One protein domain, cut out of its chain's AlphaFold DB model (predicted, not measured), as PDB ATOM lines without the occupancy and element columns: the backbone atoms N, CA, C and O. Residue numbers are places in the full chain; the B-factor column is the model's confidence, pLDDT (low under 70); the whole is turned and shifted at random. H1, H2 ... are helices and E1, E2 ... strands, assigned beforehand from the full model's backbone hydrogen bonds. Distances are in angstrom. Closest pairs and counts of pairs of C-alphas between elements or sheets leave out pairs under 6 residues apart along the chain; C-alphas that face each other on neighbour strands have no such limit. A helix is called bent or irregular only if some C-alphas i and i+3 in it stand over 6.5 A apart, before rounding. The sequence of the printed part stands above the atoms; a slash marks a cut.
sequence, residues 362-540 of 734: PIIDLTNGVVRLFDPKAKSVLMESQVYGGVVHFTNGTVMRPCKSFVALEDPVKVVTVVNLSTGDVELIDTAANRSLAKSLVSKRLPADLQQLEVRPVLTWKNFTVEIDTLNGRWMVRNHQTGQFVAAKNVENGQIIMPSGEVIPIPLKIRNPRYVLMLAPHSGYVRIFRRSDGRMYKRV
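What this domain is: This is residues 362 to 540 of the 734 residues of an uncharacterized protein of Mesocestoides corti (UniProt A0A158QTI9). A strongly twisted wall of strands, E7 E6 E5 E8 E9 E10 E11, has a second sheet, E2 E1 E15 E16 E17, over one of its faces; this second sheet curls as it goes, with E1 over the E8 part of the wall. The small sheet E12 E13 E14 is over the same face near E10, where E11 runs on into E12, and the hairpin E3 E4 is beside E2. The printed part has 179 residues with seventeen named strands and one short helix, H1, which comes between E7 and E8 along the chain; the class is mostly strand, with under half of the residues in named elements. The seven-strand sheet is mixed, and the other sheets are antiparallel. The whole is compact and rounded, with a radius of gyration of the C-alphas of 15.3 A and spans of 41 by 41 by 30 A.

How they stand to each other: E1, residues 362 to 365, and E2, residues 371 to 375, form a hairpin, with N 372 and O 363 2.8 A apart, within hydrogen-bond range. E3, residues 385 to 388, and E4, residues 391 to 394, form another, with N 393 and O 386 at 2.8 A. The closest C-alphas of E2 and E3 are those of Arg 372 and Gln 386, 5.0 A apart. E5, residues 415 to 420, E6, residues 425 to 430, and E7, residues 435 to 441, make a meander, each strand the antiparallel neighbour of the one before; N 418 and O 427 are 2.8 A apart, and N 437 and O 428 also 2.8 A. H1, residues 449 to 452, is not on the sheet. It is irregular, but only just, with C-alphas 449 and 452 6.7 A apart; it is too short for an O i to N i+4 pair, and its one O i to N i+3 pair is not within range. E8, residues 455 to 461, is parallel to E5 at 23 degrees, with N 419 and O 458 at 2.8 A. E7, H1 and E8 are a split strand-helix-strand unit, two strands running the same way with E6 and E5 between them, and its crossover is right-handed. E8, E9, residues 464 to 469, E10, residues 474 to 478, and E11, residues 485 to 487, are a meander; N 459 and O 466 are 2.8 A apart, N 478 and O 465 2.8 A, and N 477 and O 486 2.9 A. E11 runs on into E12, residues 490 to 492, at 73 degrees. E12, E13, residues 495 to 497, and E14, residues 503 to 505, are a meander, with N 492 and O 495 at 2.9 A and N 504 and O 496 at 2.8 A; E10 and E12 are only just apart, at 8.1 A. E15, residues 515 to 519, is the antiparallel neighbour of E1, with N 364 and O 519 at 2.9 A. E15, E16, residues 526 to 530, and E17, residues 536 to 539, are a meander, with N 518 and O 527 at 2.9 A and N 528 and O 538 at 2.8 A. E1 and E8 are apart.

Where its parts are: E1 begins at C-alpha 362, (211.824, 230.858, 317.978). E8 is 19.3 A long, E7 17.7 A, E6 and E9 16.6 A each, and E5 16.3 A. E8 begins at C-alpha 455, (204.875, 230.929, 324.977). E17 ends at C-alpha 539, (201.108, 230.707, 303.741).

The domain as a whole: The two C-alphas farthest apart are those of Asn 396 and Ala 433, 44.0 A. The printed part has no cut. The link from E4 to E5, residues 395 to 414, is long. Mean pLDDT of the printed part is 76.9, and 43 residues are under 70, among them 441 to 453, 507 to 516 and 536 to 540.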
ATOM      1  N   PRO A 362     211.759 232.248 318.404       88.44
ATOM      2  CA  PRO A 362     211.824 230.858 317.978       88.44
ATOM      3  C   PRO A 362     210.913 230.621 316.773       88.44
ATOM      4  O   PRO A 362     209.765 231.075 316.726       88.44
ATOM      5  N   ILE A 363     211.420 229.839 315.826       91.50
ATOM      6  CA  ILE A 363     210.644 229.226 314.750       91.50
ATOM      7  C   ILE A 363     211.092 227.770 314.576       91.50
ATOM      8  O   ILE A 363     212.250 227.443 314.825       91.50
ATOM      9  N   ILE A 364     210.176 226.876 314.210       91.62
ATOM     10  CA  ILE A 364     210.367 225.425 314.325       91.62
ATOM     11  C   ILE A 364     210.247 224.773 312.947       91.62
ATOM     12  O   ILE A 364     209.156 224.762 312.379       91.62
ATOM     13  N   ASP A 365     211.338 224.205 312.425       89.31
ATOM     14  CA  ASP A 365     211.376 223.397 311.197       89.31
ATOM     15  C   ASP A 365     210.645 222.061 311.432       89.31
ATOM     16  O   ASP A 365     211.179 221.119 312.019       89.31
ATOM     17  N   LEU A 366     209.399 221.959 310.959       82.19
ATOM     18  CA  LEU A 366     208.554 220.766 311.110       82.19
ATOM     19  C   LEU A 366     209.046 219.572 310.264       82.19
ATOM     20  O   LEU A 366     208.469 218.488 310.333       82.19
ATOM     21  N   THR A 367     210.102 219.747 309.459       74.12
ATOM     22  CA  THR A 367     210.704 218.678 308.646       74.12
ATOM     23  C   THR A 367     211.708 217.839 309.439       74.12
ATOM     24  O   THR A 367     211.822 216.641 309.189       74.12
ATOM     25  N   ASN A 368     212.452 218.462 310.359       82.12
ATOM     26  CA  ASN A 368     213.595 217.870 311.080       82.12
ATOM     27  C   ASN A 368     213.659 218.269 312.573       82.12
ATOM     28  O   ASN A 368     214.662 218.049 313.241       82.12
ATOM     29  N   GLY A 369     212.613 218.913 313.089       82.31
ATOM     30  CA  GLY A 369     212.504 219.343 314.479       82.31
ATOM     31  C   GLY A 369     213.361 220.545 314.884       82.31
ATOM     32  O   GLY A 369     213.219 221.022 316.011       82.31
ATOM     33  N   VAL A 370     214.222 221.060 314.003       90.19
ATOM     34  CA  VAL A 370     215.197 222.098 314.352       90.19
ATOM     35  C   VAL A 370     214.506 223.418 314.701       90.19
ATOM     36  O   VAL A 370     213.810 224.020 313.880       90.19
ATOM     37  N   VAL A 371     214.755 223.900 315.919       90.94
ATOM     38  CA  VAL A 371     214.400 225.256 316.351       90.94
ATOM     39  C   VAL A 371     215.456 226.236 315.828       90.94
ATOM     40  O   VAL A 371     216.653 225.956 315.903       90.94
ATOM     41  N   ARG A 372     215.017 227.371 315.279       92.31
ATOM     42  CA  ARG A 372     215.841 228.395 314.609       92.31
ATOM     43  C   ARG A 372     215.478 229.803 315.067       92.31
ATOM     44  O   ARG A 372     214.437 230.010 315.696       92.31
ATOM     45  N   LEU A 373     216.307 230.771 314.684       85.75
ATOM     46  CA  LEU A 373     215.996 232.194 314.792       85.75
ATOM     47  C   LEU A 373     215.113 232.663 313.626       85.75
ATOM     48  O   LEU A 373     215.445 232.448 312.461       85.75
ATOM     49  N   PHE A 374     214.033 233.370 313.946       84.69
ATOM     50  CA  PHE A 374     213.256 234.184 313.010       84.69
ATOM     51  C   PHE A 374     213.437 235.668 313.335       84.69
ATOM     52  O   PHE A 374     213.272 236.062 314.494       84.69
ATOM     53  N   ASP A 375     213.744 236.481 312.321       76.62
ATOM     54  CA  ASP A 375     213.702 237.940 312.419       76.62
ATOM     55  C   ASP A 375     212.322 238.463 311.971       76.62
ATOM     56  O   ASP A 375     211.985 238.392 310.781       76.62
ATOM     57  N   PRO A 376     211.515 239.039 312.881       65.62
ATOM     58  CA  PRO A 376     210.240 239.647 312.522       65.62
ATOM     59  C   PRO A 376     210.384 240.921 311.671       65.62
ATOM     60  O   PRO A 376     209.407 241.303 311.028       65.62
ATOM     61  N   LYS A 377     211.559 241.574 311.640       66.50
ATOM     62  CA  LYS A 377     211.814 242.783 310.836       66.50
ATOM     63  C   LYS A 377     212.102 242.432 309.377       66.50
ATOM     64  O   LYS A 377     211.374 242.885 308.497       66.50
ATOM     65  N   ALA A 378     213.098 241.583 309.114       61.62
ATOM     66  CA  ALA A 378     213.394 241.077 307.771       61.62
ATOM     67  C   ALA A 378     212.359 240.057 307.248       61.62
ATOM     68  O   ALA A 378     212.392 239.696 306.072       61.62
ATOM     69  N   LYS A 379     211.425 239.598 308.099       66.81
ATOM     70  CA  LYS A 379     210.416 238.560 307.802       66.81
ATOM     71  C   LYS A 379     211.049 237.216 307.375       66.81
ATOM     72  O   LYS A 379     210.408 236.430 306.670       66.81
ATOM     73  N   SER A 380     212.287 236.948 307.794       76.69
ATOM     74  CA  SER A 380     213.120 235.824 307.346       76.69
ATOM     75  C   SER A 380     213.626 234.952 308.501       76.69
ATOM     76  O   SER A 380     213.580 235.323 309.675       76.69
ATOM     77  N   VAL A 381     214.082 233.749 308.159       77.19
ATOM     78  CA  VAL A 381     214.614 232.742 309.083       77.19
ATOM     79  C   VAL A 381     216.104 232.565 308.836       77.19
ATOM     80  O   VAL A 381     216.522 232.413 307.694       77.19
ATOM     81  N   LEU A 382     216.907 232.516 309.895       83.94
ATOM     82  CA  LEU A 382     218.332 232.225 309.778       83.94
ATOM     83  C   LEU A 382     218.482 230.707 309.599       83.94
ATOM     84  O   LEU A 382     218.463 229.937 310.564       83.94
ATOM     85  N   MET A 383     218.515 230.262 308.340       84.31
ATOM     86  CA  MET A 383     218.500 228.848 307.928       84.31
ATOM     87  C   MET A 383     219.758 228.076 308.343       84.31
ATOM     88  O   MET A 383     219.734 226.849 308.450       84.31
ATOM     89  N   GLU A 384     220.831 228.806 308.610       81.50
ATOM     90  CA  GLU A 384     222.102 228.362 309.157       81.50
ATOM     91  C   GLU A 384     222.113 228.275 310.696       81.50
ATOM     92  O   GLU A 384     223.047 227.708 311.260       81.50
ATOM     93  N   SER A 385     221.084 228.803 311.374       84.88
ATOM     94  CA  SER A 385     220.941 228.733 312.834       84.88
ATOM     95  C   SER A 385     220.231 227.453 313.293       84.88
ATOM     96  O   SER A 385     219.288 226.977 312.649       84.88
ATOM     97  N   GLN A 386     220.663 226.913 314.433       89.88
ATOM     98  CA  GLN A 386     220.056 225.780 315.133       89.88
ATOM     99  C   GLN A 386     220.196 225.975 316.650       89.88
ATOM    100  O   GLN A 386     221.295 226.216 317.144       89.88
ATOM    101  N   VAL A 387     219.107 225.836 317.408       84.75
ATOM    102  CA  VAL A 387     219.141 225.888 318.881       84.75
ATOM    103  C   VAL A 387     219.294 224.484 319.465       84.75
ATOM    104  O   VAL A 387     218.509 223.594 319.133       84.75
ATOM    105  N   TYR A 388     220.267 224.289 320.357       86.69
ATOM    106  CA  TYR A 388     220.339 223.124 321.243       86.69
ATOM    107  C   TYR A 388     221.047 223.456 322.563       86.69
ATOM    108  O   TYR A 388     221.922 224.314 322.618       86.69
ATOM    109  N   GLY A 389     220.661 222.778 323.650       78.94
ATOM    110  CA  GLY A 389     221.339 222.887 324.953       78.94
ATOM    111  C   GLY A 389     221.432 224.303 325.548       78.94
ATOM    112  O   GLY A 389     222.431 224.620 326.189       78.94
ATOM    113  N   GLY A 390     220.438 225.166 325.307       83.88
ATOM    114  CA  GLY A 390     220.428 226.551 325.790       83.88
ATOM    115  C   GLY A 390     221.250 227.536 324.954       83.88
ATOM    116  O   GLY A 390     221.426 228.681 325.370       83.88
ATOM    117  N   VAL A 391     221.760 227.121 323.790       82.38
ATOM    118  CA  VAL A 391     222.631 227.922 322.920       82.38
ATOM    119  C   VAL A 391     222.141 227.862 321.470       82.38
ATOM    120  O   VAL A 391     221.665 226.833 320.992       82.38
ATOM    121  N   VAL A 392     222.253 228.981 320.752       82.19
ATOM    122  CA  VAL A 392     222.085 229.025 319.294       82.19
ATOM    123  C   VAL A 392     223.442 228.792 318.649       82.19
ATOM    124  O   VAL A 392     224.382 229.537 318.922       82.19
ATOM    125  N   HIS A 393     223.532 227.793 317.783       81.19
ATOM    126  CA  HIS A 393     224.709 227.458 316.992       81.19
ATOM    127  C   HIS A 393     224.482 227.831 315.524       81.19
ATOM    128  O   HIS A 393     223.366 227.712 315.015       81.19
ATOM    129  N   PHE A 394     225.543 228.266 314.848       76.88
ATOM    130  CA  PHE A 394     225.545 228.638 313.430       76.88
ATOM    131  C   PHE A 394     226.507 227.733 312.643       76.88
ATOM    132  O   PHE A 394     227.502 227.255 313.191       76.88
ATOM    133  N   THR A 395     226.260 227.505 311.347       74.19
ATOM    134  CA  THR A 395     227.112 226.623 310.509       74.19
ATOM    135  C   THR A 395     228.561 227.097 310.362       74.19
ATOM    136  O   THR A 395     229.441 226.285 310.093       74.19
ATOM    137  N   ASN A 396     228.829 228.388 310.572       69.50
ATOM    138  CA  ASN A 396     230.173 228.974 310.607       69.50
ATOM    139  C   ASN A 396     230.900 228.772 311.958       69.50
ATOM    140  O   ASN A 396     231.976 229.329 312.163       69.50
ATOM    141  N   GLY A 397     230.310 228.017 312.890       67.50
ATOM    142  CA  GLY A 397     230.877 227.713 314.203       67.50
ATOM    143  C   GLY A 397     230.656 228.784 315.275       67.50
ATOM    144  O   GLY A 397     231.069 228.571 316.415       67.50
ATOM    145  N   THR A 398     230.007 229.915 314.968       74.25
ATOM    146  CA  THR A 398     229.681 230.910 316.001       74.25
ATOM    147  C   THR A 398     228.511 230.455 316.875       74.25
ATOM    148  O   THR A 398     227.733 229.561 316.522       74.25
ATOM    149  N   VAL A 399     228.399 231.074 318.053       78.50
ATOM    150  CA  VAL A 399     227.347 230.795 319.035       78.50
ATOM    151  C   VAL A 399     226.745 232.077 319.602       78.50
ATOM    152  O   VAL A 399     227.430 233.090 319.744       78.50
ATOM    153  N   MET A 400     225.462 232.027 319.959       82.25
ATOM    154  CA  MET A 400     224.721 233.137 320.563       82.25
ATOM    155  C   MET A 400     223.819 232.625 321.692       82.25
ATOM    156  O   MET A 400     223.264 231.528 321.608       82.25
ATOM    157  N   ARG A 401     223.628 233.425 322.749       79.38
ATOM    158  CA  ARG A 401     222.600 233.146 323.767       79.38
ATOM    159  C   ARG A 401     221.197 233.400 323.180       79.38
ATOM    160  O   ARG A 401     220.998 234.463 322.589       79.38
ATOM    161  N   PRO A 402     220.232 232.473 323.330       80.31
ATOM    162  CA  PRO A 402     218.843 232.691 322.935       80.31
ATOM    163  C   PRO A 402     218.201 233.890 323.652       80.31
ATOM    164  O   PRO A 402     218.636 234.309 324.726       80.31
ATOM    165  N   CYS A 403     217.147 234.441 323.053       78.88
ATOM    166  CA  CYS A 403     216.336 235.496 323.669       78.88
ATOM    167  C   CYS A 403     215.373 234.898 324.715       78.88
ATOM    168  O   CYS A 403     215.092 233.705 324.671       78.88
ATOM    169  N   LYS A 404     214.784 235.718 325.599       77.75
ATOM    170  CA  LYS A 404     213.761 235.251 326.569       77.75
ATOM    171  C   LYS A 404     212.538 234.576 325.930       77.75
ATOM    172  O   LYS A 404     211.876 233.768 326.562       77.75
ATOM    173  N   SER A 405     212.264 234.882 324.662       78.06
ATOM    174  CA  SER A 405     211.235 234.231 323.845       78.06
ATOM    175  C   SER A 405     211.496 232.737 323.583       78.06
ATOM    176  O   SER A 405     210.608 232.063 323.068       78.06
ATOM    177  N   PHE A 406     212.682 232.217 323.918       84.38
ATOM    178  CA  PHE A 406     213.045 230.803 323.848       84.38
ATOM    179  C   PHE A 406     212.925 230.203 325.252       84.38
ATOM    180  O   PHE A 406     213.709 230.515 326.143       84.38
ATOM    181  N   VAL A 407     211.924 229.347 325.429       85.12
ATOM    182  CA  VAL A 407     211.455 228.834 326.721       85.12
ATOM    183  C   VAL A 407     211.737 227.333 326.838       85.12
ATOM    184  O   VAL A 407     211.560 226.593 325.860       85.12
ATOM    185  N   ALA A 408     212.168 226.891 328.022       86.31
ATOM    186  CA  ALA A 408     212.411 225.493 328.366       86.31
ATOM    187  C   ALA A 408     211.141 224.765 328.854       86.31
ATOM    188  O   ALA A 408     210.055 225.343 328.979       86.31
ATOM    189  N   LEU A 409     211.276 223.470 329.151       83.38
ATOM    190  CA  LEU A 409     210.203 222.647 329.731       83.38
ATOM    191  C   LEU A 409     210.088 222.833 331.248       83.38
ATOM    192  O   LEU A 409     209.006 222.711 331.824       83.38
ATOM    193  N   GLU A 410     211.219 223.143 331.868       80.06
ATOM    194  CA  GLU A 410     211.408 223.379 333.291       80.06
ATOM    195  C   GLU A 410     210.945 224.789 333.720       80.06
ATOM    196  O   GLU A 410     210.658 225.008 334.896       80.06
ATOM    197  N   ASP A 411     210.821 225.727 332.770       78.12
ATOM    198  CA  ASP A 411     210.393 227.107 333.024       78.12
ATOM    199  C   ASP A 411     208.884 227.216 333.346       78.12
ATOM    200  O   ASP A 411     208.061 226.569 332.685       78.12
ATOM    201  N   PRO A 412     208.473 228.075 334.303       71.56
ATOM    202  CA  PRO A 412     207.072 228.274 334.677       71.56
ATOM    203  C   PRO A 412     206.333 229.197 333.687       71.56
ATOM    204  O   PRO A 412     206.110 230.383 333.947       71.56
ATOM    205  N   VAL A 413     205.938 228.649 332.537       71.81
ATOM    206  CA  VAL A 413     205.289 229.413 331.454       71.81
ATOM    207  C   VAL A 413     203.817 229.693 331.760       71.81
ATOM    208  O   VAL A 413     203.029 228.772 331.987       71.81
ATOM    209  N   LYS A 414     203.422 230.970 331.705       72.69
ATOM    210  CA  LYS A 414     202.027 231.411 331.912       72.69
ATOM    211  C   LYS A 414     201.119 231.181 330.701       72.69
ATOM    212  O   LYS A 414     199.902 231.288 330.830       72.69
ATOM    213  N   VAL A 415     201.697 230.927 329.524       79.25
ATOM    214  CA  VAL A 415     200.967 230.883 328.254       79.25
ATOM    215  C   VAL A 415     201.456 229.732 327.375       79.25
ATOM    216  O   VAL A 415     202.656 229.504 327.211       79.25
ATOM    217  N   VAL A 416     200.510 229.009 326.784       84.12
ATOM    218  CA  VAL A 416     200.740 227.902 325.848       84.12
ATOM    219  C   VAL A 416     200.089 228.229 324.506       84.12
ATOM    220  O   VAL A 416     198.923 228.615 324.474       84.12
ATOM    221  N   THR A 417     200.802 228.017 323.398       87.00
ATOM    222  CA  THR A 417     200.203 228.010 322.054       87.00
ATOM    223  C   THR A 417     199.937 226.563 321.647       87.00
ATOM    224  O   THR A 417     200.864 225.846 321.264       87.00
ATOM    225  N   VAL A 418     198.677 226.131 321.713       85.81
ATOM    226  CA  VAL A 418     198.236 224.841 321.169       85.81
ATOM    227  C   VAL A 418     197.992 224.987 319.671       85.81
ATOM    228  O   VAL A 418     197.282 225.894 319.238       85.81
ATOM    229  N   VAL A 419     198.558 224.083 318.875       85.56
ATOM    230  CA  VAL A 419     198.377 224.034 317.420       85.56
ATOM    231  C   VAL A 419     197.931 222.637 317.006       85.56
ATOM    232  O   VAL A 419     198.695 221.672 317.100       85.56
ATOM    233  N   ASN A 420     196.696 222.532 316.520       79.38
ATOM    234  CA  ASN A 420     196.141 221.286 316.013       79.38
ATOM    235  C   ASN A 420     196.551 221.093 314.549       79.38
ATOM    236  O   ASN A 420     195.983 221.695 313.641       79.38
ATOM    237  N   LEU A 421     197.524 220.220 314.289       76.25
ATOM    238  CA  LEU A 421     198.016 219.948 312.936       76.25
ATOM    239  C   LEU A 421     197.057 219.078 312.098       76.25
ATOM    240  O   LEU A 421     197.314 218.877 310.910       76.25
ATOM    241  N   SER A 422     195.962 218.559 312.671       69.69
ATOM    242  CA  SER A 422     194.897 217.894 311.904       69.69
ATOM    243  C   SER A 422     193.870 218.875 311.334       69.69
ATOM    244  O   SER A 422     193.454 218.682 310.197       69.69
ATOM    245  N   THR A 423     193.480 219.912 312.080       64.38
ATOM    246  CA  THR A 423     192.444 220.884 311.662       64.38
ATOM    247  C   THR A 423     192.997 222.244 311.241       64.38
ATOM    248  O   THR A 423     192.345 222.976 310.506       64.38
ATOM    249  N   GLY A 424     194.207 222.585 311.684       65.25
ATOM    250  CA  GLY A 424     194.793 223.910 311.517       65.25
ATOM    251  C   GLY A 424     194.346 224.917 312.578       65.25
ATOM    252  O   GLY A 424     194.708 226.086 312.458       65.25
ATOM    253  N   ASP A 425     193.592 224.495 313.597       73.56
ATOM    254  CA  ASP A 425     193.185 225.363 314.706       73.56
ATOM    255  C   ASP A 425     194.393 225.768 315.568       73.56
ATOM    256  O   ASP A 425     195.275 224.956 315.872       73.56
ATOM    257  N   VAL A 426     194.403 227.027 315.997       79.50
ATOM    258  CA  VAL A 426     195.376 227.611 316.928       79.50
ATOM    259  C   VAL A 426     194.626 228.134 318.141       79.50
ATOM    260  O   VAL A 426     193.683 228.912 317.995       79.50
ATOM    261  N   GLU A 427     195.081 227.776 319.336       82.50
ATOM    262  CA  GLU A 427     194.532 228.277 320.593       82.50
ATOM    263  C   GLU A 427     195.655 228.739 321.527       82.50
ATOM    264  O   GLU A 427     196.584 227.989 321.823       82.50
ATOM    265  N   LEU A 428     195.572 229.987 321.988       79.25
ATOM    266  CA  LEU A 428     196.468 230.547 322.995       79.25
ATOM    267  C   LEU A 428     195.803 230.397 324.368       79.25
ATOM    268  O   LEU A 428     194.710 230.922 324.570       79.25
ATOM    269  N   ILE A 429     196.438 229.680 325.296       79.25
ATOM    270  CA  ILE A 429     195.862 229.296 326.594       79.25
ATOM    271  C   ILE A 429     196.672 229.903 327.741       79.25
ATOM    272  O   ILE A 429     197.887 229.723 327.813       79.25
ATOM    273  N   ASP A 430     195.978 230.569 328.659       77.38
ATOM    274  CA  ASP A 430     196.465 230.980 329.980       77.38
ATOM    275  C   ASP A 430     196.553 229.738 330.880       77.38
ATOM    276  O   ASP A 430     195.534 229.109 331.177       77.38
ATOM    277  N   THR A 431     197.764 229.348 331.282       77.25
ATOM    278  CA  THR A 431     198.008 228.100 332.030       77.25
ATOM    279  C   THR A 431     197.598 228.190 333.498       77.25
ATOM    280  O   THR A 431     197.363 227.157 334.122       77.25
ATOM    281  N   ALA A 432     197.488 229.402 334.053       74.12
ATOM    282  CA  ALA A 432     197.126 229.625 335.449       74.12
ATOM    283  C   ALA A 432     195.603 229.686 335.635       74.12
ATOM    284  O   ALA A 432     195.074 229.102 336.578       74.12
ATOM    285  N   ALA A 433     194.894 230.351 334.718       72.62
ATOM    286  CA  ALA A 433     193.431 230.413 334.718       72.62
ATOM    287  C   ALA A 433     192.763 229.307 333.871       72.62
ATOM    288  O   ALA A 433     191.537 229.221 333.847       72.62
ATOM    289  N   ASN A 434     193.548 228.470 333.176       74.06
ATOM    290  CA  ASN A 434     193.093 227.400 332.276       74.06
ATOM    291  C   ASN A 434     192.022 227.874 331.270       74.06
ATOM    292  O   ASN A 434     191.007 227.210 331.048       74.06
ATOM    293  N   ARG A 435     192.236 229.059 330.680       76.25
ATOM    294  CA  ARG A 435     191.282 229.726 329.780       76.25
ATOM    295  C   ARG A 435     191.892 230.044 328.422       76.25
ATOM    296  O   ARG A 435     193.083 230.325 328.305       76.25
ATOM    297  N   SER A 436     191.035 230.057 327.409       74.56
ATOM    298  CA  SER A 436     191.375 230.546 326.075       74.56
ATOM    299  C   SER A 436     191.567 232.063 326.106       74.56
ATOM    300  O   SER A 436     190.665 232.784 326.526       74.56
ATOM    301  N   LEU A 437     192.727 232.547 325.664       68.62
ATOM    302  CA  LEU A 437     193.008 233.970 325.455       68.62
ATOM    303  C   LEU A 437     192.655 234.398 324.026       68.62
ATOM    304  O   LEU A 437     192.105 235.476 323.818       68.62
ATOM    305  N   ALA A 438     192.960 233.550 323.041       67.81
ATOM    306  CA  ALA A 438     192.668 233.796 321.632       67.81
ATOM    307  C   ALA A 438     192.560 232.485 320.841       67.81
ATOM    308  O   ALA A 438     193.291 231.528 321.109       67.81
ATOM    309  N   LYS A 439     191.704 232.476 319.811       72.06
ATOM    310  CA  LYS A 439     191.613 231.405 318.808       72.06
ATOM    311  C   LYS A 439     191.891 231.956 317.414       72.06
ATOM    312  O   LYS A 439     191.525 233.086 317.103       72.06
ATOM    313  N   SER A 440     192.565 231.169 316.585       70.62
ATOM    314  CA  SER A 440     192.911 231.513 315.204       70.62
ATOM    315  C   SER A 440     193.115 230.234 314.382       70.62
ATOM    316  O   SER A 440     192.839 229.131 314.850       70.62
ATOM    317  N   LEU A 441     193.610 230.377 313.156       67.31
ATOM    318  CA  LEU A 441     194.016 229.275 312.284       67.31
ATOM    319  C   LEU A 441     195.492 229.443 311.925       67.31
ATOM    320  O   LEU A 441     195.960 230.573 311.805       67.31
ATOM    321  N   VAL A 442     196.210 228.354 311.647       66.19
ATOM    322  CA  VAL A 442     197.634 228.398 311.250       66.19
ATOM    323  C   VAL A 442     197.891 229.145 309.930       66.19
ATOM    324  O   VAL A 442     199.035 229.469 309.615       66.19
ATOM    325  N   SER A 443     196.838 229.418 309.153       57.91
ATOM    326  CA  SER A 443     196.853 230.261 307.951       57.91
ATOM    327  C   SER A 443     196.813 231.766 308.261       57.91
ATOM    328  O   SER A 443     197.281 232.577 307.455       57.91
ATOM    329  N   LYS A 444     196.277 232.139 309.430       62.28
ATOM    330  CA  LYS A 444     196.173 233.504 309.958       62.28
ATOM    331  C   LYS A 444     197.236 233.725 311.047       62.28
ATOM    332  O   LYS A 444     198.022 232.835 311.365       62.28
ATOM    333  N   ARG A 445     197.320 234.944 311.581       64.44
ATOM    334  CA  ARG A 445     198.186 235.287 312.725       64.44
ATOM    335  C   ARG A 445     197.326 235.388 313.988       64.44
ATOM    336  O   ARG A 445     196.149 235.734 313.898       64.44
ATOM    337  N   LEU A 446     197.903 235.112 315.153       61.03
ATOM    338  CA  LEU A 446     197.372 235.618 316.424       61.03
ATOM    339  C   LEU A 446     197.500 237.162 316.474       61.03
ATOM    340  O   LEU A 446     198.368 237.704 315.779       61.03
ATOM    341  N   PRO A 447     196.673 237.869 317.270       56.41
ATOM    342  CA  PRO A 447     196.772 239.319 317.490       56.41
ATOM    343  C   PRO A 447     198.195 239.818 317.821       56.41
ATOM    344  O   PRO A 447     199.030 239.062 318.319       56.41
ATOM    345  N   ALA A 448     198.503 241.072 317.469       53.09
ATOM    346  CA  ALA A 448     199.866 241.629 317.508       53.09
ATOM    347  C   ALA A 448     200.390 241.892 318.929       53.09
ATOM    348  O   ALA A 448     201.559 241.656 319.225       53.09
ATOM    349  N   ASP A 449     199.496 242.329 319.803       53.75
ATOM    350  CA  ASP A 449     199.659 242.523 321.241       53.75
ATOM    351  C   ASP A 449     200.065 241.232 321.977       53.75
ATOM    352  O   ASP A 449     200.950 241.254 322.832       53.75
ATOM    353  N   LEU A 450     199.507 240.083 321.583       52.31
ATOM    354  CA  LEU A 450     199.774 238.786 322.221       52.31
ATOM    355  C   LEU A 450     201.131 238.161 321.834       52.31
ATOM    356  O   LEU A 450     201.551 237.172 322.432       52.31
ATOM    357  N   GLN A 451     201.849 238.724 320.857       55.44
ATOM    358  CA  GLN A 451     203.090 238.139 320.316       55.44
ATOM    359  C   GLN A 451     204.343 238.414 321.159       55.44
ATOM    360  O   GLN A 451     205.399 237.851 320.875       55.44
ATOM    361  N   GLN A 452     204.249 239.268 322.183       61.75
ATOM    362  CA  GLN A 452     205.355 239.564 323.105       61.75
ATOM    363  C   GLN A 452     205.445 238.575 324.283       61.75
ATOM    364  O   GLN A 452     206.340 238.687 325.117       61.75
ATOM    365  N   LEU A 453     204.512 237.622 324.368       66.25
ATOM    366  CA  LEU A 453     204.415 236.662 325.463       66.25
ATOM    367  C   LEU A 453     205.460 235.539 325.328       66.25
ATOM    368  O   LEU A 453     205.707 235.015 324.241       66.25
ATOM    369  N   GLU A 454     206.031 235.129 326.459       79.12
ATOM    370  CA  GLU A 454     206.791 233.881 326.577       79.12
ATOM    371  C   GLU A 454     205.794 232.714 326.443       79.12
ATOM    372  O   GLU A 454     204.943 232.518 327.314       79.12
ATOM    373  N   VAL A 455     205.848 231.982 325.322       81.50
ATOM    374  CA  VAL A 455     204.875 230.929 324.977       81.50
ATOM    375  C   VAL A 455     205.531 229.562 324.833       81.50
ATOM    376  O   VAL A 455     206.547 229.417 324.152       81.50
ATOM    377  N   ARG A 456     204.901 228.524 325.397       86.38
ATOM    378  CA  ARG A 456     205.277 227.135 325.103       86.38
ATOM    379  C   ARG A 456     204.469 226.597 323.912       86.38
ATOM    380  O   ARG A 456     203.242 226.544 324.003       86.38
ATOM    381  N   PRO A 457     205.108 226.179 322.805       91.75
ATOM    382  CA  PRO A 457     204.423 225.491 321.713       91.75
ATOM    383  C   PRO A 457     204.014 224.067 322.100       91.75
ATOM    384  O   PRO A 457     204.837 223.272 322.562       91.75
ATOM    385  N   VAL A 458     202.754 223.730 321.827       91.19
ATOM    386  CA  VAL A 458     202.199 222.383 321.985       91.19
ATOM    387  C   VAL A 458     201.501 221.971 320.695       91.19
ATOM    388  O   VAL A 458     200.535 222.593 320.265       91.19
ATOM    389  N   LEU A 459     201.983 220.905 320.067       91.06
ATOM    390  CA  LEU A 459     201.392 220.326 318.865       91.06
ATOM    391  C   LEU A 459     200.410 219.213 319.240       91.06
ATOM    392  O   LEU A 459     200.729 218.337 320.048       91.06
ATOM    393  N   THR A 460     199.244 219.189 318.599       84.81
ATOM    394  CA  THR A 460     198.273 218.090 318.708       84.81
ATOM    395  C   THR A 460     197.860 217.597 317.325       84.81
ATOM    396  O   THR A 460     197.737 218.376 316.383       84.81
ATOM    397  N   TRP A 461     197.699 216.284 317.161       81.56
ATOM    398  CA  TRP A 461     197.079 215.688 315.972       81.56
ATOM    399  C   TRP A 461     196.639 214.261 316.273       81.56
ATOM    400  O   TRP A 461     197.339 213.529 316.976       81.56
ATOM    401  N   LYS A 462     195.491 213.845 315.725       79.31
ATOM    402  CA  LYS A 462     194.857 212.549 316.026       79.31
ATOM    403  C   LYS A 462     194.796 212.281 317.544       79.31
ATOM    404  O   LYS A 462     193.997 212.882 318.251       79.31
ATOM    405  N   ASN A 463     195.661 211.393 318.025       80.19
ATOM    406  CA  ASN A 463     195.799 210.929 319.400       80.19
ATOM    407  C   ASN A 463     197.259 211.056 319.887       80.19
ATOM    408  O   ASN A 463     197.745 210.182 320.601       80.19
ATOM    409  N   PHE A 464     197.948 212.122 319.464       83.69
ATOM    410  CA  PHE A 464     199.284 212.515 319.916       83.69
ATOM    411  C   PHE A 464     199.266 213.942 320.486       83.69
ATOM    412  O   PHE A 464     198.532 214.816 320.015       83.69
ATOM    413  N   THR A 465     200.112 214.191 321.484       89.88
ATOM    414  CA  THR A 465     200.394 215.523 322.042       89.88
ATOM    415  C   THR A 465     201.902 215.674 322.193       89.88
ATOM    416  O   THR A 465     202.544 214.774 322.736       89.88
ATOM    417  N   VAL A 466     202.468 216.785 321.723       92.12
ATOM    418  CA  VAL A 466     203.915 217.037 321.753       92.12
ATOM    419  C   VAL A 466     204.203 218.446 322.259       92.12
ATOM    420  O   VAL A 466     203.758 219.411 321.647       92.12
ATOM    421  N   GLU A 467     204.964 218.572 323.345       91.81
ATOM    422  CA  GLU A 467     205.539 219.856 323.777       91.81
ATOM    423  C   GLU A 467     206.919 220.031 323.132       91.81
ATOM    424  O   GLU A 467     207.660 219.054 322.978       91.81
ATOM    425  N   ILE A 468     207.280 221.260 322.750       92.00
ATOM    426  CA  ILE A 468     208.605 221.549 322.184       92.00
ATOM    427  C   ILE A 468     209.347 222.541 323.077       92.00
ATOM    428  O   ILE A 468     208.920 223.674 323.291       92.00
ATOM    429  N   ASP A 469     210.495 222.089 323.565       89.19
ATOM    430  CA  ASP A 469     211.482 222.869 324.289       89.19
ATOM    431  C   ASP A 469     212.235 223.768 323.309       89.19
ATOM    432  O   ASP A 469     213.164 223.339 322.615       89.19
ATOM    433  N   THR A 470     211.812 225.024 323.220       89.81
ATOM    434  CA  THR A 470     212.426 225.981 322.295       89.81
ATOM    435  C   THR A 470     213.815 226.439 322.739       89.81
ATOM    436  O   THR A 470     214.601 226.830 321.881       89.81
ATOM    437  N   LEU A 471     214.152 226.352 324.032       87.44
ATOM    438  CA  LEU A 471     215.468 226.742 324.548       87.44
ATOM    439  C   LEU A 471     216.541 225.663 324.319       87.44
ATOM    440  O   LEU A 471     217.700 225.983 324.061       87.44
ATOM    441  N   ASN A 472     216.169 224.383 324.384       87.12
ATOM    442  CA  ASN A 472     217.095 223.253 324.248       87.12
ATOM    443  C   ASN A 472     216.937 222.460 322.941       87.12
ATOM    444  O   ASN A 472     217.703 221.521 322.725       87.12
ATOM    445  N   GLY A 473     215.960 222.797 322.093       85.69
ATOM    446  CA  GLY A 473     215.686 222.109 320.825       85.69
ATOM    447  C   GLY A 473     215.045 220.720 320.976       85.69
ATOM    448  O   GLY A 473     215.090 219.918 320.045       85.69
ATOM    449  N   ARG A 474     214.478 220.397 322.148       89.88
ATOM    450  CA  ARG A 474     213.966 219.052 322.482       89.88
ATOM    451  C   ARG A 474     212.483 218.914 322.127       89.88
ATOM    452  O   ARG A 474     211.678 219.776 322.461       89.88
ATOM    453  N   TRP A 475     212.102 217.796 321.513       92.69
ATOM    454  CA  TRP A 475     210.699 217.437 321.268       92.69
ATOM    455  C   TRP A 475     210.254 216.375 322.275       92.69
ATOM    456  O   TRP A 475     210.915 215.346 322.414       92.69
ATOM    457  N   MET A 476     209.137 216.606 322.961       91.75
ATOM    458  CA  MET A 476     208.628 215.747 324.032       91.75
ATOM    459  C   MET A 476     207.251 215.202 323.673       91.75
ATOM    460  O   MET A 476     206.277 215.949 323.656       91.75
ATOM    461  N   VAL A 477     207.137 213.898 323.424       91.75
ATOM    462  CA  VAL A 477     205.862 213.253 323.080       91.75
ATOM    463  C   VAL A 477     205.187 212.713 324.336       91.75
ATOM    464  O   VAL A 477     205.809 212.017 325.141       91.75
ATOM    465  N   ARG A 478     203.897 213.003 324.511       90.94
ATOM    466  CA  ARG A 478     203.098 212.466 325.614       90.94
ATOM    467  C   ARG A 478     202.825 210.984 325.381       90.94
ATOM    468  O   ARG A 478     202.209 210.618 324.384       90.94
ATOM    469  N   ASN A 479     203.216 210.123 326.314       81.56
ATOM    470  CA  ASN A 479     202.811 208.722 326.267       81.56
ATOM    471  C   ASN A 479     201.314 208.631 326.633       81.56
ATOM    472  O   ASN A 479     200.906 209.060 327.707       81.56
ATOM    473  N   HIS A 480     200.456 208.089 325.769       74.12
ATOM    474  CA  HIS A 480     199.015 208.069 326.061       74.12
ATOM    475  C   HIS A 480     198.605 207.026 327.124       74.12
ATOM    476  O   HIS A 480     197.496 207.120 327.650       74.12
ATOM    477  N   GLN A 481     199.512 206.126 327.529       73.44
ATOM    478  CA  GLN A 481     199.356 205.156 328.623       73.44
ATOM    479  C   GLN A 481     199.882 205.710 329.966       73.44
ATOM    480  O   GLN A 481     199.111 205.774 330.923       73.44
ATOM    481  N   THR A 482     201.122 206.217 330.026       78.56
ATOM    482  CA  THR A 482     201.788 206.660 331.283       78.56
ATOM    483  C   THR A 482     201.827 208.190 331.464       78.56
ATOM    484  O   THR A 482     201.525 208.710 332.534       78.56
ATOM    485  N   GLY A 483     202.100 208.932 330.387       75.94
ATOM    486  CA  GLY A 483     201.663 210.310 330.120       75.94
ATOM    487  C   GLY A 483     201.948 211.449 331.100       75.94
ATOM    488  O   GLY A 483     201.035 212.263 331.282       75.94
ATOM    489  N   GLN A 484     203.106 211.622 331.747       85.56
ATOM    490  CA  GLN A 484     204.493 211.322 331.338       85.56
ATOM    491  C   GLN A 484     204.838 211.635 329.870       85.56
ATOM    492  O   GLN A 484     204.332 211.031 328.923       85.56
ATOM    493  N   PHE A 485     205.752 212.584 329.697       86.69
ATOM    494  CA  PHE A 485     206.339 212.946 328.414       86.69
ATOM    495  C   PHE A 485     207.684 212.242 328.227       86.69
ATOM    496  O   PHE A 485     208.483 212.162 329.158       86.69
ATOM    497  N   VAL A 486     207.944 211.759 327.014       89.75
ATOM    498  CA  VAL A 486     209.183 211.076 326.631       89.75
ATOM    499  C   VAL A 486     209.870 211.896 325.543       89.75
ATOM    500  O   VAL A 486     209.227 212.301 324.575       89.75
ATOM    501  N   ALA A 487     211.170 212.141 325.692       90.56
ATOM    502  CA  ALA A 487     211.954 212.835 324.676       90.56
ATOM    503  C   ALA A 487     212.026 212.008 323.384       90.56
ATOM    504  O   ALA A 487     212.272 210.800 323.424       90.56
ATOM    505  N   ALA A 488     211.845 212.661 322.240       90.69
ATOM    506  CA  ALA A 488     212.150 212.081 320.942       90.69
ATOM    507  C   ALA A 488     213.656 211.793 320.823       90.69
ATOM    508  O   ALA A 488     214.490 212.537 321.338       90.69
ATOM    509  N   LYS A 489     214.010 210.722 320.106       86.38
ATOM    510  CA  LYS A 489     215.395 210.389 319.751       86.38
ATOM    511  C   LYS A 489     215.901 211.281 318.612       86.38
ATOM    512  O   LYS A 489     217.048 211.709 318.649       86.38
ATOM    513  N   ASN A 490     215.061 211.519 317.604       84.69
ATOM    514  CA  ASN A 490     215.289 212.494 316.538       84.69
ATOM    515  C   ASN A 490     213.952 212.909 315.896       84.69
ATOM    516  O   ASN A 490     212.933 212.240 316.092       84.69
ATOM    517  N   VAL A 491     213.966 213.965 315.083       81.88
ATOM    518  CA  VAL A 491     212.892 214.283 314.133       81.88
ATOM    519  C   VAL A 491     213.506 214.400 312.739       81.88
ATOM    520  O   VAL A 491     214.468 215.131 312.538       81.88
ATOM    521  N   GLU A 492     212.966 213.685 311.759       78.88
ATOM    522  CA  GLU A 492     213.501 213.662 310.394       78.88
ATOM    523  C   GLU A 492     212.408 213.343 309.367       78.88
ATOM    524  O   GLU A 492     211.499 212.555 309.621       78.88
ATOM    525  N   ASN A 493     212.474 213.967 308.188       68.06
ATOM    526  CA  ASN A 493     211.539 213.754 307.075       68.06
ATOM    527  C   ASN A 493     210.040 213.857 307.462       68.06
ATOM    528  O   ASN A 493     209.192 213.129 306.932       68.06
ATOM    529  N   GLY A 494     209.707 214.752 308.403       64.75
ATOM    530  CA  GLY A 494     208.352 214.916 308.948       64.75
ATOM    531  C   GLY A 494     207.887 213.739 309.817       64.75
ATOM    532  O   GLY A 494     206.712 213.364 309.783       64.75
ATOM    533  N   GLN A 495     208.809 213.092 310.534       80.75
ATOM    534  CA  GLN A 495     208.558 211.942 311.403       80.75
ATOM    535  C   GLN A 495     209.351 212.099 312.703       80.75
ATOM    536  O   GLN A 495     210.535 212.418 312.676       80.75
ATOM    537  N   ILE A 496     208.699 211.868 313.840       82.31
ATOM    538  CA  ILE A 496     209.334 211.843 315.158       82.31
ATOM    539  C   ILE A 496     209.718 210.393 315.451       82.31
ATOM    540  O   ILE A 496     208.860 209.512 315.429       82.31
ATOM    541  N   ILE A 497     210.996 210.144 315.724       87.44
ATOM    542  CA  ILE A 497     211.513 208.821 316.077       87.44
ATOM    543  C   ILE A 497     211.674 208.773 317.593       87.44
ATOM    544  O   ILE A 497     212.424 209.563 318.166       87.44
ATOM    545  N   MET A 498     210.994 207.842 318.255       91.12
ATOM    546  CA  MET A 498     211.075 207.656 319.703       91.12
ATOM    547  C   MET A 498     212.270 206.767 320.097       91.12
ATOM    548  O   MET A 498     212.714 205.940 319.297       91.12
ATOM    549  N   PRO A 499     212.777 206.855 321.344       85.19
ATOM    550  CA  PRO A 499     213.830 205.964 321.843       85.19
ATOM    551  C   PRO A 499     213.459 204.472 321.804       85.19
ATOM    552  O   PRO A 499     214.343 203.626 321.707       85.19
ATOM    553  N   SER A 500     212.160 204.153 321.825       84.56
ATOM    554  CA  SER A 500     211.593 202.807 321.652       84.56
ATOM    555  C   SER A 500     211.694 202.250 320.224       84.56
ATOM    556  O   SER A 500     211.421 201.070 320.019       84.56
ATOM    557  N   GLY A 501     212.030 203.080 319.230       80.31
ATOM    558  CA  GLY A 501     211.915 202.745 317.807       80.31
ATOM    559  C   GLY A 501     210.518 202.970 317.212       80.31
ATOM    560  O   GLY A 501     210.323 202.724 316.026       80.31
ATOM    561  N   GLU A 502     209.552 203.459 317.998       86.12
ATOM    562  CA  GLU A 502     208.262 203.931 317.480       86.12
ATOM    563  C   GLU A 502     208.459 205.164 316.581       86.12
ATOM    564  O   GLU A 502     209.255 206.051 316.897       86.12
ATOM    565  N   VAL A 503     207.731 205.225 315.462       83.44
ATOM    566  CA  VAL A 503     207.818 206.317 314.480       83.44
ATOM    567  C   VAL A 503     206.460 206.999 314.350       83.44
ATOM    568  O   VAL A 503     205.491 206.401 313.882       83.44
ATOM    569  N   ILE A 504     206.400 208.268 314.747       80.81
ATOM    570  CA  ILE A 504     205.172 209.059 314.821       80.81
ATOM    571  C   ILE A 504     205.185 210.087 313.677       80.81
ATOM    572  O   ILE A 504     205.975 211.034 313.705       80.81
ATOM    573  N   PRO A 505     204.341 209.937 312.640       72.62
ATOM    574  CA  PRO A 505     204.343 210.846 311.501       72.62
ATOM    575  C   PRO A 505     203.682 212.183 311.855       72.62
ATOM    576  O   PRO A 505     202.531 212.218 312.302       72.62
ATOM    577  N   ILE A 506     204.378 213.282 311.562       73.12
ATOM    578  CA  ILE A 506     203.796 214.627 311.521       73.12
ATOM    579  C   ILE A 506     202.865 214.673 310.288       73.12
ATOM    580  O   ILE A 506     203.240 214.158 309.224       73.12
ATOM    581  N   PRO A 507     201.629 215.202 310.398       58.50
ATOM    582  CA  PRO A 507     200.645 215.115 309.316       58.50
ATOM    583  C   PRO A 507     200.964 216.085 308.172       58.50
ATOM    584  O   PRO A 507     200.769 215.742 307.007       58.50
ATOM    585  N   LEU A 508     201.509 217.262 308.492       61.78
ATOM    586  CA  LEU A 508     202.040 218.193 307.504       61.78
ATOM    587  C   LEU A 508     203.399 217.715 306.986       61.78
ATOM    588  O   LEU A 508     204.289 217.389 307.770       61.78
ATOM    589  N   LYS A 509     203.574 217.719 305.660       53.94
ATOM    590  CA  LYS A 509     204.821 217.311 305.001       53.94
ATOM    591  C   LYS A 509     205.136 218.217 303.823       53.94
ATOM    592  O   LYS A 509     204.293 218.417 302.955       53.94
ATOM    593  N   ILE A 510     206.376 218.692 303.760       50.47
ATOM    594  CA  ILE A 510     206.944 219.355 302.586       50.47
ATOM    595  C   ILE A 510     207.960 218.412 301.937       50.47
ATOM    596  O   ILE A 510     208.780 217.820 302.636       50.47
ATOM    597  N   ARG A 511     207.856 218.207 300.618       47.91
ATOM    598  CA  ARG A 511     208.704 217.252 299.873       47.91
ATOM    599  C   ARG A 511     209.762 217.912 298.991       47.91
ATOM    600  O   ARG A 511     210.744 217.263 298.660       47.91
ATOM    601  N   ASN A 512     209.577 219.177 298.613       52.16
ATOM    602  CA  ASN A 512     210.562 219.904 297.817       52.16
ATOM    603  C   ASN A 512     211.720 220.366 298.733       52.16
ATOM    604  O   ASN A 512     211.466 221.147 299.655       52.16
ATOM    605  N   PRO A 513     212.973 219.926 298.500       60.94
ATOM    606  CA  PRO A 513     214.097 220.210 299.394       60.94
ATOM    607  C   PRO A 513     214.532 221.681 299.392       60.94
ATOM    608  O   PRO A 513     215.129 222.126 300.369       60.94
ATOM    609  N   ARG A 514     214.190 222.466 298.354       58.66
ATOM    610  CA  ARG A 514     214.462 223.918 298.304       58.66
ATOM    611  C   ARG A 514     213.656 224.706 299.345       58.66
ATOM    612  O   ARG A 514     213.974 225.864 299.612       58.66
ATOM    613  N   TYR A 515     212.639 224.089 299.946       65.06
ATOM    614  CA  TYR A 515     211.730 224.718 300.895       65.06
ATOM    615  C   TYR A 515     211.699 224.002 302.248       65.06
ATOM    616  O   TYR A 515     212.145 222.862 302.421       65.06
ATOM    617  N   VAL A 516     211.159 224.707 303.235       67.31
ATOM    618  CA  VAL A 516     211.007 224.247 304.608       67.31
ATOM    619  C   VAL A 516     209.658 224.680 305.165       67.31
ATOM    620  O   VAL A 516     209.173 225.770 304.866       67.31
ATOM    621  N   LEU A 517     209.036 223.810 305.955       74.25
ATOM    622  CA  LEU A 517     207.757 224.070 306.603       74.25
ATOM    623  C   LEU A 517     208.002 224.434 308.064       74.25
ATOM    624  O   LEU A 517     208.667 223.680 308.774       74.25
ATOM    625  N   MET A 518     207.467 225.569 308.512       84.19
ATOM    626  CA  MET A 518     207.820 226.135 309.809       84.19
ATOM    627  C   MET A 518     206.630 226.680 310.594       84.19
ATOM    628  O   MET A 518     205.842 227.465 310.068       84.19
ATOM    629  N   LEU A 519     206.556 226.304 311.874       86.81
ATOM    630  CA  LEU A 519     205.662 226.885 312.883       86.81
ATOM    631  C   LEU A 519     206.362 228.055 313.589       86.81
ATOM    632  O   LEU A 519     207.502 227.904 314.024       86.81
ATOM    633  N   ALA A 520     205.665 229.179 313.769       87.19
ATOM    634  CA  ALA A 520     206.115 230.330 314.558       87.19
ATOM    635  C   ALA A 520     205.276 230.480 315.853       87.19
ATOM    636  O   ALA A 520     204.246 231.164 315.823       87.19
ATOM    637  N   PRO A 521     205.690 229.878 316.995       80.81
ATOM    638  CA  PRO A 521     204.864 229.712 318.202       80.81
ATOM    639  C   PRO A 521     204.204 230.984 318.738       80.81
ATOM    640  O   PRO A 521     203.016 230.974 319.048       80.81
ATOM    641  N   HIS A 522     204.957 232.088 318.774       76.56
ATOM    642  CA  HIS A 522     204.509 233.410 319.231       76.56
ATOM    643  C   HIS A 522     203.328 233.978 318.423       76.56
ATOM    644  O   HIS A 522     202.666 234.909 318.859       76.56
ATOM    645  N   SER A 523     203.078 233.448 317.223       72.31
ATOM    646  CA  SER A 523     202.108 233.978 316.259       72.31
ATOM    647  C   SER A 523     201.078 232.959 315.770       72.31
ATOM    648  O   SER A 523     200.186 233.328 315.005       72.31
ATOM    649  N   GLY A 524     201.216 231.690 316.167       71.00
ATOM    650  CA  GLY A 524     200.335 230.587 315.782       71.00
ATOM    651  C   GLY A 524     200.497 230.047 314.356       71.00
ATOM    652  O   GLY A 524     200.108 228.908 314.109       71.00
ATOM    653  N   TYR A 525     201.057 230.812 313.411       76.81
ATOM    654  CA  TYR A 525     201.036 230.405 312.003       76.81
ATOM    655  C   TYR A 525     201.980 229.247 311.672       76.81
ATOM    656  O   TYR A 525     203.057 229.104 312.258       76.81
ATOM    657  N   VAL A 526     201.630 228.510 310.616       74.75
ATOM    658  CA  VAL A 526     202.548 227.631 309.884       74.75
ATOM    659  C   VAL A 526     202.719 228.178 308.465       74.75
ATOM    660  O   VAL A 526     201.750 228.496 307.775       74.75
ATOM    661  N   ARG A 527     203.969 228.332 308.020       75.38
ATOM    662  CA  ARG A 527     204.321 228.887 306.702       75.38
ATOM    663  C   ARG A 527     205.426 228.080 306.035       75.38
ATOM    664  O   ARG A 527     206.147 227.325 306.685       75.38
ATOM    665  N   ILE A 528     205.543 228.253 304.725       66.88
ATOM    666  CA  ILE A 528     206.625 227.713 303.910       66.88
ATOM    667  C   ILE A 528     207.664 228.816 303.707       66.88
ATOM    668  O   ILE A 528     207.310 229.926 303.311       66.88
ATOM    669  N   PHE A 529     208.933 228.497 303.942       72.56
ATOM    670  CA  PHE A 529     210.083 229.369 303.702       72.56
ATOM    671  C   PHE A 529     211.046 228.705 302.707       72.56
ATOM    672  O   PHE A 529     211.040 227.480 302.549       72.56
ATOM    673  N   ARG A 530     211.875 229.494 302.020       70.31
ATOM    674  CA  ARG A 530     212.991 228.998 301.197       70.31
ATOM    675  C   ARG A 530     214.171 228.592 302.085       70.31
ATOM    676  O   ARG A 530     214.491 229.299 303.035       70.31
ATOM    677  N   ARG A 531     214.868 227.496 301.761       73.25
ATOM    678  CA  ARG A 531     216.101 227.097 302.472       73.25
ATOM    679  C   ARG A 531     217.336 227.904 302.066       73.25
ATOM    680  O   ARG A 531     218.296 227.919 302.823       73.25
ATOM    681  N   SER A 532     217.314 228.547 300.898       71.62
ATOM    682  CA  SER A 532     218.445 229.301 300.337       71.62
ATOM    683  C   SER A 532     218.685 230.653 301.011       71.62
ATOM    684  O   SER A 532     219.829 231.058 301.163       71.62
ATOM    685  N   ASP A 533     217.617 231.358 301.389       72.31
ATOM    686  CA  ASP A 533     217.666 232.724 301.934       72.31
ATOM    687  C   ASP A 533     216.722 232.936 303.130       72.31
ATOM    688  O   ASP A 533     216.559 234.060 303.606       72.31
ATOM    689  N   GLY A 534     216.042 231.879 303.585       61.66
ATOM    690  CA  GLY A 534     215.140 231.935 304.731       61.66
ATOM    691  C   GLY A 534     213.899 232.804 304.546       61.66
ATOM    692  O   GLY A 534     213.182 233.030 305.521       61.66
ATOM    693  N   ARG A 535     213.624 233.325 303.341       71.56
ATOM    694  CA  ARG A 535     212.461 234.192 303.104       71.56
ATOM    695  C   ARG A 535     211.167 233.387 303.058       71.56
ATOM    696  O   ARG A 535     211.133 232.234 302.618       71.56
ATOM    697  N   MET A 536     210.089 234.011 303.523       65.81
ATOM    698  CA  MET A 536     208.738 233.451 303.493       65.81
ATOM    699  C   MET A 536     208.274 233.309 302.038       65.81
ATOM    700  O   MET A 536     208.250 234.287 301.303       65.81
ATOM    701  N   TYR A 537     207.917 232.090 301.633       56.22
ATOM    702  CA  TYR A 537     207.473 231.768 300.276       56.22
ATOM    703  C   TYR A 537     205.948 231.692 300.166       56.22
ATOM    704  O   TYR A 537     205.367 232.251 299.241       56.22
ATOM    705  N   LYS A 538     205.276 230.989 301.090       51.53
ATOM    706  CA  LYS A 538     203.816 230.801 301.020       51.53
ATOM    707  C   LYS A 538     203.182 230.569 302.391       51.53
ATOM    708  O   LYS A 538     203.771 229.926 303.264       51.53
ATOM    709  N   ARG A 539     201.951 231.057 302.580       58.72
ATOM    710  CA  ARG A 539     201.108 230.707 303.741       58.72
ATOM    711  C   ARG A 539     200.594 229.267 303.579       58.72
ATOM    712  O   ARG A 539     200.241 228.879 302.468       58.72
ATOM    713  N   VAL A 540     200.526 228.484 304.659       53.16
ATOM    714  CA  VAL A 540     199.771 227.216 304.642       53.16
ATOM    715  C   VAL A 540     198.289 227.550 304.779       53.16
ATOM    716  O   VAL A 540     197.929 228.388 305.600       53.16
TER     717      VAL A 540